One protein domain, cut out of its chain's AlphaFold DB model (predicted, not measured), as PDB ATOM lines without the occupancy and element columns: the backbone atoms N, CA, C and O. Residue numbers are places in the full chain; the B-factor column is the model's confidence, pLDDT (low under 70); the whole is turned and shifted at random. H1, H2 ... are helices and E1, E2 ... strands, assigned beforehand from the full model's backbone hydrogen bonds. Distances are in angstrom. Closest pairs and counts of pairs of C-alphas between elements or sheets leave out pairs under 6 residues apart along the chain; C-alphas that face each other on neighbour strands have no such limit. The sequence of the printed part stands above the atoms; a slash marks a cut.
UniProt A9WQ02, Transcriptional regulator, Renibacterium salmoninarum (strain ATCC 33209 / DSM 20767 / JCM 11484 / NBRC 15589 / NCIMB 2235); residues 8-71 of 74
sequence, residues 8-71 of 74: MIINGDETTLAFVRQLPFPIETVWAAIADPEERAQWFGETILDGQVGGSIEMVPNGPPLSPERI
ATOM      1  N   MET A   8      20.198-115.860  -7.967       95.12
ATOM      2  CA  MET A   8      20.729-116.681  -6.881       95.12
ATOM      3  C   MET A   8      22.251-116.576  -6.909       95.12
ATOM      4  O   MET A   8      22.870-116.868  -7.932       95.12
ATOM      5  N   ILE A   9      22.842-116.164  -5.793       95.06
ATOM      6  CA  ILE A   9      24.287-115.996  -5.627       95.06
ATOM      7  C   ILE A   9      24.740-116.981  -4.553       95.06
ATOM      8  O   ILE A   9      24.227-116.944  -3.437       95.06
ATOM      9  N   ILE A  10      25.679-117.864  -4.890       95.56
ATOM     10  CA  ILE A  10      26.206-118.894  -3.985       95.56
ATOM     11  C   ILE A  10      27.646-118.518  -3.621       95.56
ATOM     12  O   ILE A  10      28.501-118.453  -4.504       95.56
ATOM     13  N   ASN A  11      27.907-118.277  -2.336       93.00
ATOM     14  CA  ASN A  11      29.207-117.892  -1.786       93.00
ATOM     15  C   ASN A  11      29.636-118.903  -0.715       93.00
ATOM     16  O   ASN A  11      29.337-118.740   0.467       93.00
ATOM     17  N   GLY A  12      30.334-119.962  -1.133       93.31
ATOM     18  CA  GLY A  12      30.676-121.070  -0.237       93.31
ATOM     19  C   GLY A  12      29.409-121.739   0.294       93.31
ATOM     20  O   GLY A  12      28.625-122.264  -0.495       93.31
ATOM     21  N   ASP A  13      29.208-121.664   1.608       93.44
ATOM     22  CA  ASP A  13      28.053-122.251   2.295       93.44
ATOM     23  C   ASP A  13      26.840-121.299   2.370       93.44
ATOM     24  O   ASP A  13      25.762-121.697   2.809       93.44
ATOM     25  N   GLU A  14      26.977-120.044   1.926       94.19
ATOM     26  CA  GLU A  14      25.888-119.062   1.917       94.19
ATOM     27  C   GLU A  14      25.207-118.985   0.546       94.19
ATOM     28  O   GLU A  14      25.858-118.906  -0.497       94.19
ATOM     29  N   THR A  15      23.873-118.942   0.533       94.94
ATOM     30  CA  THR A  15      23.082-118.687  -0.680       94.94
ATOM     31  C   THR A  15      22.219-117.445  -0.489       94.94
ATOM     32  O   THR A  15      21.413-117.373   0.433       94.94
ATOM     33  N   THR A  16      22.361-116.473  -1.389       94.88
ATOM     34  CA  THR A  16      21.573-115.234  -1.413       94.88
ATOM     35  C   THR A  16      20.585-115.250  -2.575       94.88
ATOM     36  O   THR A  16      20.973-115.512  -3.714       94.88
ATOM     37  N   LEU A  17      19.320-114.916  -2.305       94.38
ATOM     38  CA  LEU A  17      18.309-114.639  -3.330       94.38
ATOM     39  C   LEU A  17      18.081-113.127  -3.445       94.38
ATOM     40  O   LEU A  17      17.649-112.492  -2.485       94.38
ATOM     41  N   ALA A  18      18.338-112.553  -4.620       92.88
ATOM     42  CA  ALA A  18      18.183-111.126  -4.885       92.88
ATOM     43  C   ALA A  18      17.022-110.863  -5.856       92.88
ATOM     44  O   ALA A  18      17.012-111.342  -6.991       92.88
ATOM     45  N   PHE A  19      16.049-110.055  -5.429       92.94
ATOM     46  CA  PHE A  19      14.923-109.626  -6.259       92.94
ATOM     47  C   PHE A  19      14.913-108.105  -6.389       92.94
ATOM     48  O   PHE A  19      14.646-107.396  -5.424       92.94
ATOM     49  N   VAL A  20      15.148-107.598  -7.601       92.69
ATOM     50  CA  VAL A  20      15.062-106.161  -7.900       92.69
ATOM     51  C   VAL A  20      13.727-105.854  -8.571       92.69
ATOM     52  O   VAL A  20      13.324-106.518  -9.534       92.69
ATOM     53  N   ARG A  21      13.005-104.861  -8.048       91.44
ATOM     54  CA  ARG A  21      11.703-104.417  -8.558       91.44
ATOM     55  C   ARG A  21      11.651-102.894  -8.592       91.44
ATOM     56  O   ARG A  21      12.053-102.243  -7.636       91.44
ATOM     57  N   GLN A  22      11.124-102.343  -9.682       92.12
ATOM     58  CA  GLN A  22      10.720-100.940  -9.744       92.12
ATOM     59  C   GLN A  22       9.244-100.846  -9.370       92.12
ATOM     60  O   GLN A  22       8.403-101.508  -9.983       92.12
ATOM     61  N   LEU A  23       8.948-100.042  -8.354       92.81
ATOM     62  CA  LEU A  23       7.596 -99.777  -7.885       92.81
ATOM     63  C   LEU A  23       7.253 -98.316  -8.208       92.81
ATOM     64  O   LEU A  23       8.053 -97.439  -7.887       92.81
ATOM     65  N   PRO A  24       6.108 -98.027  -8.854       95.69
ATOM     66  CA  PRO A  24       5.734 -96.673  -9.258       95.69
ATOM     67  C   PRO A  24       5.125 -95.878  -8.090       95.69
ATOM     68  O   PRO A  24       4.082 -95.247  -8.240       95.69
ATOM     69  N   PHE A  25       5.753 -95.940  -6.917       96.31
ATOM     70  CA  PHE A  25       5.287 -95.306  -5.686       96.31
ATOM     71  C   PHE A  25       6.446 -94.576  -4.992       96.31
ATOM     72  O   PHE A  25       7.597 -94.997  -5.150       96.31
ATOM     73  N   PRO A  26       6.170 -93.505  -4.226       98.12
ATOM     74  CA  PRO A  26       7.168 -92.865  -3.372       98.12
ATOM     75  C   PRO A  26       7.817 -93.859  -2.403       98.12
ATOM     76  O   PRO A  26       7.189 -94.838  -1.988       98.12
ATOM     77  N   ILE A  27       9.070 -93.600  -2.022       97.25
ATOM     78  CA  ILE A  27       9.829 -94.500  -1.144       97.25
ATOM     79  C   ILE A  27       9.160 -94.652   0.223       97.25
ATOM     80  O   ILE A  27       9.148 -95.747   0.772       97.25
ATOM     81  N   GLU A  28       8.537 -93.595   0.735       98.25
ATOM     82  CA  GLU A  28       7.822 -93.585   2.008       98.25
ATOM     83  C   GLU A  28       6.621 -94.533   1.971       98.25
ATOM     84  O   GLU A  28       6.396 -95.283   2.915       98.25
ATOM     85  N   THR A  29       5.893 -94.563   0.850       97.94
ATOM     86  CA  THR A  29       4.771 -95.484   0.636       97.94
ATOM     87  C   THR A  29       5.252 -96.930   0.566       97.94
ATOM     88  O   THR A  29       4.662 -97.813   1.184       97.94
ATOM     89  N   VAL A  30       6.344 -97.184  -0.160       97.44
ATOM     90  CA  VAL A  30       6.935 -98.529  -0.241       97.44
ATOM     91  C   VAL A  30       7.448 -98.979   1.127       97.44
ATOM     92  O   VAL A  30       7.282-100.139   1.491       97.44
ATOM     93  N   TRP A  31       8.051 -98.071   1.893       96.81
ATOM     94  CA  TRP A  31       8.562 -98.370   3.223       96.81
ATOM     95  C   TRP A  31       7.440 -98.658   4.220       96.81
ATOM     96  O   TRP A  31       7.527 -99.649   4.941       96.81
ATOM     97  N   ALA A  32       6.361 -97.868   4.214       97.38
ATOM     98  CA  ALA A  32       5.180 -98.127   5.038       97.38
ATOM     99  C   ALA A  32       4.591 -99.515   4.744       97.38
ATOM    100  O   ALA A  32       4.394-100.297   5.664       97.38
ATOM    101  N   ALA A  33       4.465 -99.897   3.468       96.12
ATOM    102  CA  ALA A  33       3.995-101.233   3.087       96.12
ATOM    103  C   ALA A  33       4.854-102.398   3.632       96.12
ATOM    104  O   ALA A  33       4.399-103.544   3.651       96.12
ATOM    105  N   ILE A  34       6.098-102.133   4.049       94.19
ATOM    106  CA  ILE A  34       7.035-103.121   4.603       94.19
ATOM    107  C   ILE A  34       7.102-103.052   6.135       94.19
ATOM    108  O   ILE A  34       7.244-104.096   6.778       94.19
ATOM    109  N   ALA A  35       7.067-101.851   6.712       94.56
ATOM    110  CA  ALA A  35       7.391-101.594   8.114       94.56
ATOM    111  C   ALA A  35       6.187-101.176   8.976       94.56
ATOM    112  O   ALA A  35       6.297-101.208  10.197       94.56
ATOM    113  N   ASP A  36       5.055-100.804   8.382       95.62
ATOM    114  CA  ASP A  36       3.811-100.565   9.110       95.62
ATOM    115  C   ASP A  36       3.024-101.888   9.234       95.62
ATOM    116  O   ASP A  36       2.745-102.525   8.210       95.62
ATOM    117  N   PRO A  37       2.684-102.346  10.456       94.62
ATOM    118  CA  PRO A  37       1.911-103.569  10.664       94.62
ATOM    119  C   PRO A  37       0.575-103.630   9.913       94.62
ATOM    120  O   PRO A  37       0.232-104.690   9.384       94.62
ATOM    121  N   GLU A  38      -0.171-102.523   9.849       95.31
ATOM    122  CA  GLU A  38      -1.500-102.481   9.231       95.31
ATOM    123  C   GLU A  38      -1.401-102.597   7.707       95.31
ATOM    124  O   GLU A  38      -2.153-103.355   7.085       95.31
ATOM    125  N   GLU A  39      -0.424-101.912   7.108       96.06
ATOM    126  CA  GLU A  39      -0.151-101.978   5.669       96.06
ATOM    127  C   GLU A  39       0.436-103.339   5.266       96.06
ATOM    128  O   GLU A  39       0.037-103.946   4.267       96.06
ATOM    129  N   ARG A  40       1.363-103.878   6.066       93.75
ATOM    130  CA  ARG A  40       1.993-105.181   5.814       93.75
ATOM    131  C   ARG A  40       0.989-106.335   5.908       93.75
ATOM    132  O   ARG A  40       1.081-107.292   5.127       93.75
ATOM    133  N   ALA A  41      -0.001-106.238   6.799       92.69
ATOM    134  CA  ALA A  41      -1.066-107.232   6.938       92.69
ATOM    135  C   ALA A  41      -1.902-107.410   5.662       92.69
ATOM    136  O   ALA A  41      -2.376-108.519   5.397       92.69
ATOM    137  N   GLN A  42      -2.008-106.368   4.826       92.62
ATOM    138  CA  GLN A  42      -2.774-106.411   3.577       92.62
ATOM    139  C   GLN A  42      -2.208-107.390   2.541       92.62
ATOM    140  O   GLN A  42      -2.935-107.810   1.641       92.62
ATOM    141  N   TRP A  43      -0.921-107.751   2.627       90.69
ATOM    142  CA  TRP A  43      -0.276-108.561   1.587       90.69
ATOM    143  C   TRP A  43       0.676-109.650   2.089       90.69
ATOM    144  O   TRP A  43       0.955-110.581   1.330       90.69
ATOM    145  N   PHE A  44       1.176-109.568   3.326       89.38
ATOM    146  CA  PHE A  44       2.174-110.513   3.839       89.38
ATOM    147  C   PHE A  44       1.698-111.319   5.049       89.38
ATOM    148  O   PHE A  44       2.060-112.490   5.187       89.38
ATOM    149  N   GLY A  45       0.869-110.730   5.910       89.94
ATOM    150  CA  GLY A  45       0.449-111.372   7.155       89.94
ATOM    151  C   GLY A  45       0.307-110.403   8.314       89.94
ATOM    152  O   GLY A  45       1.020-109.397   8.366       89.94
ATOM    153  N   GLU A  46      -0.575-110.726   9.260       93.19
ATOM    154  CA  GLU A  46      -0.619-110.019  10.543       93.19
ATOM    155  C   GLU A  46       0.768-110.071  11.187       93.19
ATOM    156  O   GLU A  46       1.403-111.127  11.226       93.19
ATOM    157  N   THR A  47       1.270-108.915  11.622       92.31
ATOM    158  CA  THR A  47       2.644-108.754  12.104       92.31
ATOM    159  C   THR A  47       2.655-107.870  13.349       92.31
ATOM    160  O   THR A  47       1.998-106.836  13.373       92.31
ATOM    161  N   ILE A  48       3.440-108.241  14.356       93.62
ATOM    162  CA  ILE A  48       3.868-107.374  15.457       93.62
ATOM    163  C   ILE A  48       5.345-107.059  15.214       93.62
ATOM    164  O   ILE A  48       6.142-107.966  14.963       93.62
ATOM    165  N   LEU A  49       5.698-105.775  15.240       92.31
ATOM    166  CA  LEU A  49       7.031-105.294  14.892       92.31
ATOM    167  C   LEU A  49       7.482-104.212  15.876       92.31
ATOM    168  O   LEU A  49       6.852-103.161  15.961       92.31
ATOM    169  N   ASP A  50       8.614-104.435  16.544       93.50
ATOM    170  CA  ASP A  50       9.221-103.436  17.440       93.50
ATOM    171  C   ASP A  50       9.797-102.222  16.686       93.50
ATOM    172  O   ASP A  50       9.938-101.138  17.245       93.50
ATOM    173  N   GLY A  51      10.177-102.398  15.415       88.19
ATOM    174  CA  GLY A  51      10.600-101.299  14.538       88.19
ATOM    175  C   GLY A  51      11.981-100.709  14.847       88.19
ATOM    176  O   GLY A  51      12.301 -99.615  14.387       88.19
ATOM    177  N   GLN A  52      12.818-101.424  15.601       92.06
ATOM    178  CA  GLN A  52      14.159-100.983  15.985       92.06
ATOM    179  C   GLN A  52      15.201-102.090  15.820       92.06
ATOM    180  O   GLN A  52      14.892-103.282  15.831       92.06
ATOM    181  N   VAL A  53      16.466-101.690  15.677       94.00
ATOM    182  CA  VAL A  53      17.589-102.628  15.568       94.00
ATOM    183  C   VAL A  53      17.668-103.487  16.832       94.00
ATOM    184  O   VAL A  53      17.709-102.962  17.940       94.00
ATOM    185  N   GLY A  54      17.698-104.809  16.651       95.81
ATOM    186  CA  GLY A  54      17.702-105.779  17.749       95.81
ATOM    187  C   GLY A  54      16.325-106.070  18.359       95.81
ATOM    188  O   GLY A  54      16.257-106.882  19.278       95.81
ATOM    189  N   GLY A  55      15.252-105.441  17.866       94.19
ATOM    190  CA  GLY A  55      13.873-105.758  18.244       94.19
ATOM    191  C   GLY A  55      13.362-107.061  17.622       94.19
ATOM    192  O   GLY A  55      14.007-107.644  16.745       94.19
ATOM    193  N   SER A  56      12.198-107.522  18.078       94.62
ATOM    194  CA  SER A  56      11.565-108.747  17.589       94.62
ATOM    195  C   SER A  56      10.537-108.485  16.481       94.62
ATOM    196  O   SER A  56      10.063-107.364  16.259       94.62
ATOM    197  N   ILE A  57      10.221-109.562  15.758       92.44
ATOM    198  CA  ILE A  57       9.128-109.628  14.790       92.44
ATOM    199  C   ILE A  57       8.362-110.922  15.048       92.44
ATOM    200  O   ILE A  57       8.952-112.003  15.022       92.44
ATOM    201  N   GLU A  58       7.053-110.815  15.242       93.38
ATOM    202  CA  GLU A  58       6.130-111.950  15.276       93.38
ATOM    203  C   GLU A  58       5.148-111.808  14.115       93.38
ATOM    204  O   GLU A  58       4.633-110.717  13.881       93.38
ATOM    205  N   MET A  59       4.894-112.872  13.347       88.56
ATOM    206  CA  MET A  59       3.964-112.787  12.218       88.56
ATOM    207  C   MET A  59       3.222-114.091  11.930       88.56
ATOM    208  O   MET A  59       3.766-115.184  12.104       88.56
ATOM    209  N   VAL A  60       2.005-113.957  11.400       87.00
ATOM    210  CA  VAL A  60       1.203-115.050  10.836       87.00
ATOM    211  C   VAL A  60       1.099-114.839   9.321       87.00
ATOM    212  O   VAL A  60       0.430-113.899   8.891       87.00
ATOM    213  N   PRO A  61       1.768-115.658   8.483       80.19
ATOM    214  CA  PRO A  61       1.779-115.452   7.037       80.19
ATOM    215  C   PRO A  61       0.399-115.624   6.390       80.19
ATOM    216  O   PRO A  61      -0.232-116.671   6.534       80.19
ATOM    217  N   ASN A  62      -0.005-114.657   5.565       74.44
ATOM    218  CA  ASN A  62      -1.212-114.737   4.733       74.44
ATOM    219  C   ASN A  62      -0.863-115.313   3.346       74.44
ATOM    220  O   ASN A  62      -0.990-114.652   2.317       74.44
ATOM    221  N   GLY A  63      -0.342-116.543   3.320       67.50
ATOM    222  CA  GLY A  63      -0.032-117.278   2.090       67.50
ATOM    223  C   GLY A  63      -1.168-118.216   1.656       67.50
ATOM    224  O   GLY A  63      -2.080-118.484   2.438       67.50
ATOM    225  N   PRO A  64      -1.130-118.781   0.430       64.75
ATOM    226  CA  PRO A  64      -1.992-119.915   0.098       64.75
ATOM    227  C   PRO A  64      -1.813-121.022   1.155       64.75
ATOM    228  O   PRO A  64      -0.697-121.173   1.658       64.75
ATOM    229  N   PRO A  65      -2.851-121.811   1.494       62.50
ATOM    230  CA  PRO A  65      -2.703-122.932   2.416       62.50
ATOM    231  C   PRO A  65      -1.778-123.970   1.771       62.50
ATOM    232  O   PRO A  65      -2.190-124.823   0.983       62.50
ATOM    233  N   LEU A  66      -0.482-123.844   2.036       66.00
ATOM    234  CA  LEU A  66       0.526-124.802   1.626       66.00
ATOM    235  C   LEU A  66       0.659-125.833   2.744       66.00
ATOM    236  O   LEU A  66       0.548-125.506   3.925       66.00
ATOM    237  N   SER A  67       0.882-127.094   2.377       66.50
ATOM    238  CA  SER A  67       1.193-128.112   3.375       66.50
ATOM    239  C   SER A  67       2.450-127.700   4.158       66.50
ATOM    240  O   SER A  67       3.362-127.113   3.564       66.50
ATOM    241  N   PRO A  68       2.545-128.032   5.460       62.00
ATOM    242  CA  PRO A  68       3.712-127.712   6.288       62.00
ATOM    243  C   PRO A  68       5.049-128.128   5.655       62.00
ATOM    244  O   PRO A  68       6.048-127.429   5.782       62.00
ATOM    245  N   GLU A  69       5.056-129.225   4.895       70.44
ATOM    246  CA  GLU A  69       6.221-129.729   4.158       70.44
ATOM    247  C   GLU A  69       6.748-128.762   3.087       70.44
ATOM    248  O   GLU A  69       7.946-128.746   2.829       70.44
ATOM    249  N   ARG A  70       5.884-127.941   2.473       59.69
ATOM    250  CA  ARG A  70       6.271-126.972   1.429       59.69
ATOM    251  C   ARG A  70       6.692-125.611   1.974       59.69
ATOM    252  O   ARG A  70       7.260-124.821   1.230       59.69
ATOM    253  N   ILE A  71       6.381-125.335   3.238       55.97
ATOM    254  CA  ILE A  71       6.794-124.114   3.945       55.97
ATOM    255  C   ILE A  71       8.093-124.373   4.729       55.97
ATOM    256  O   ILE A  71       8.768-123.437   5.149       55.97
TER     257      ILE A  71
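This is residues 8 to 71 of the 74 residues of the protein "Transcriptional regulator" of Renibacterium salmoninarum (strain ATCC 33209 / DSM 20767 / JCM 11484 / NBRC 15589 / NCIMB 2235) (UniProt A9WQ02). Two strand hairpins, E1 with E2 and E3 with E4, lie well separated in a loose, open arrangement, joined by an extended link and the helices H1 and H2. H2 packs beside E3 and makes a corner with H1, while the short H3 is at the end of a tail that leaves E4. The printed part has 64 residues, in the order E1, E2, H1, H2, E3, E4, H3, with two antiparallel two-stranded sheets and a mixed class of helices and strands. It is loose, with a radius of gyration of the C-alphas of 14.9 A and spans of 36 by 30 by 28 A.

Find C-alpha 8 at (20.729, -116.681, -6.881); from there E1 runs 10.0 A to residue 11. E2, residues 14 to 18, covers 13.0 A. Look next at C-alpha 27 at (9.829, -94.500, -1.144), where H1 begins; it runs 11.9 A to residue 35. H2 is residues 37 to 41, 6.0 A. E3, residues 45 to 49, measures 11.8 A, and E4, residues 57 to 61, 12.2 A. H3, residues 68 to 71, 5.3 A, ends at C-alpha 71 at (6.794, -124.114, 3.945).

In the hairpin E1 and E2, antiparallel at 153 degrees, N 11 and O 14 are 2.8 A apart, within hydrogen-bond range. H1 and H2 touch only at the corner, their closest C-alphas, Ala 33 and Glu 39, being 4.9 A apart. The closest C-alphas of H2 and E3 are Pro 37 and Thr 47, 5.4 A. In the hairpin E3 and E4, antiparallel at 176 degrees, N 48 and O 58 are 2.8 A apart, within hydrogen-bond range. Every O i to N i+4 pair is within range in H1 and H2; H3 is too short for one. E1 and E3 are apart, as are E2 and E4.

The farthest C-alphas, Gly 12 and Glu 38, are 38.3 A apart. The printed part has no cut, and no link is long. Residues 10 to 15, 20 to 28 and 64 to 70 stand free. Look for pLDDT under 70 at residues 63 to 68 and 70 to 71.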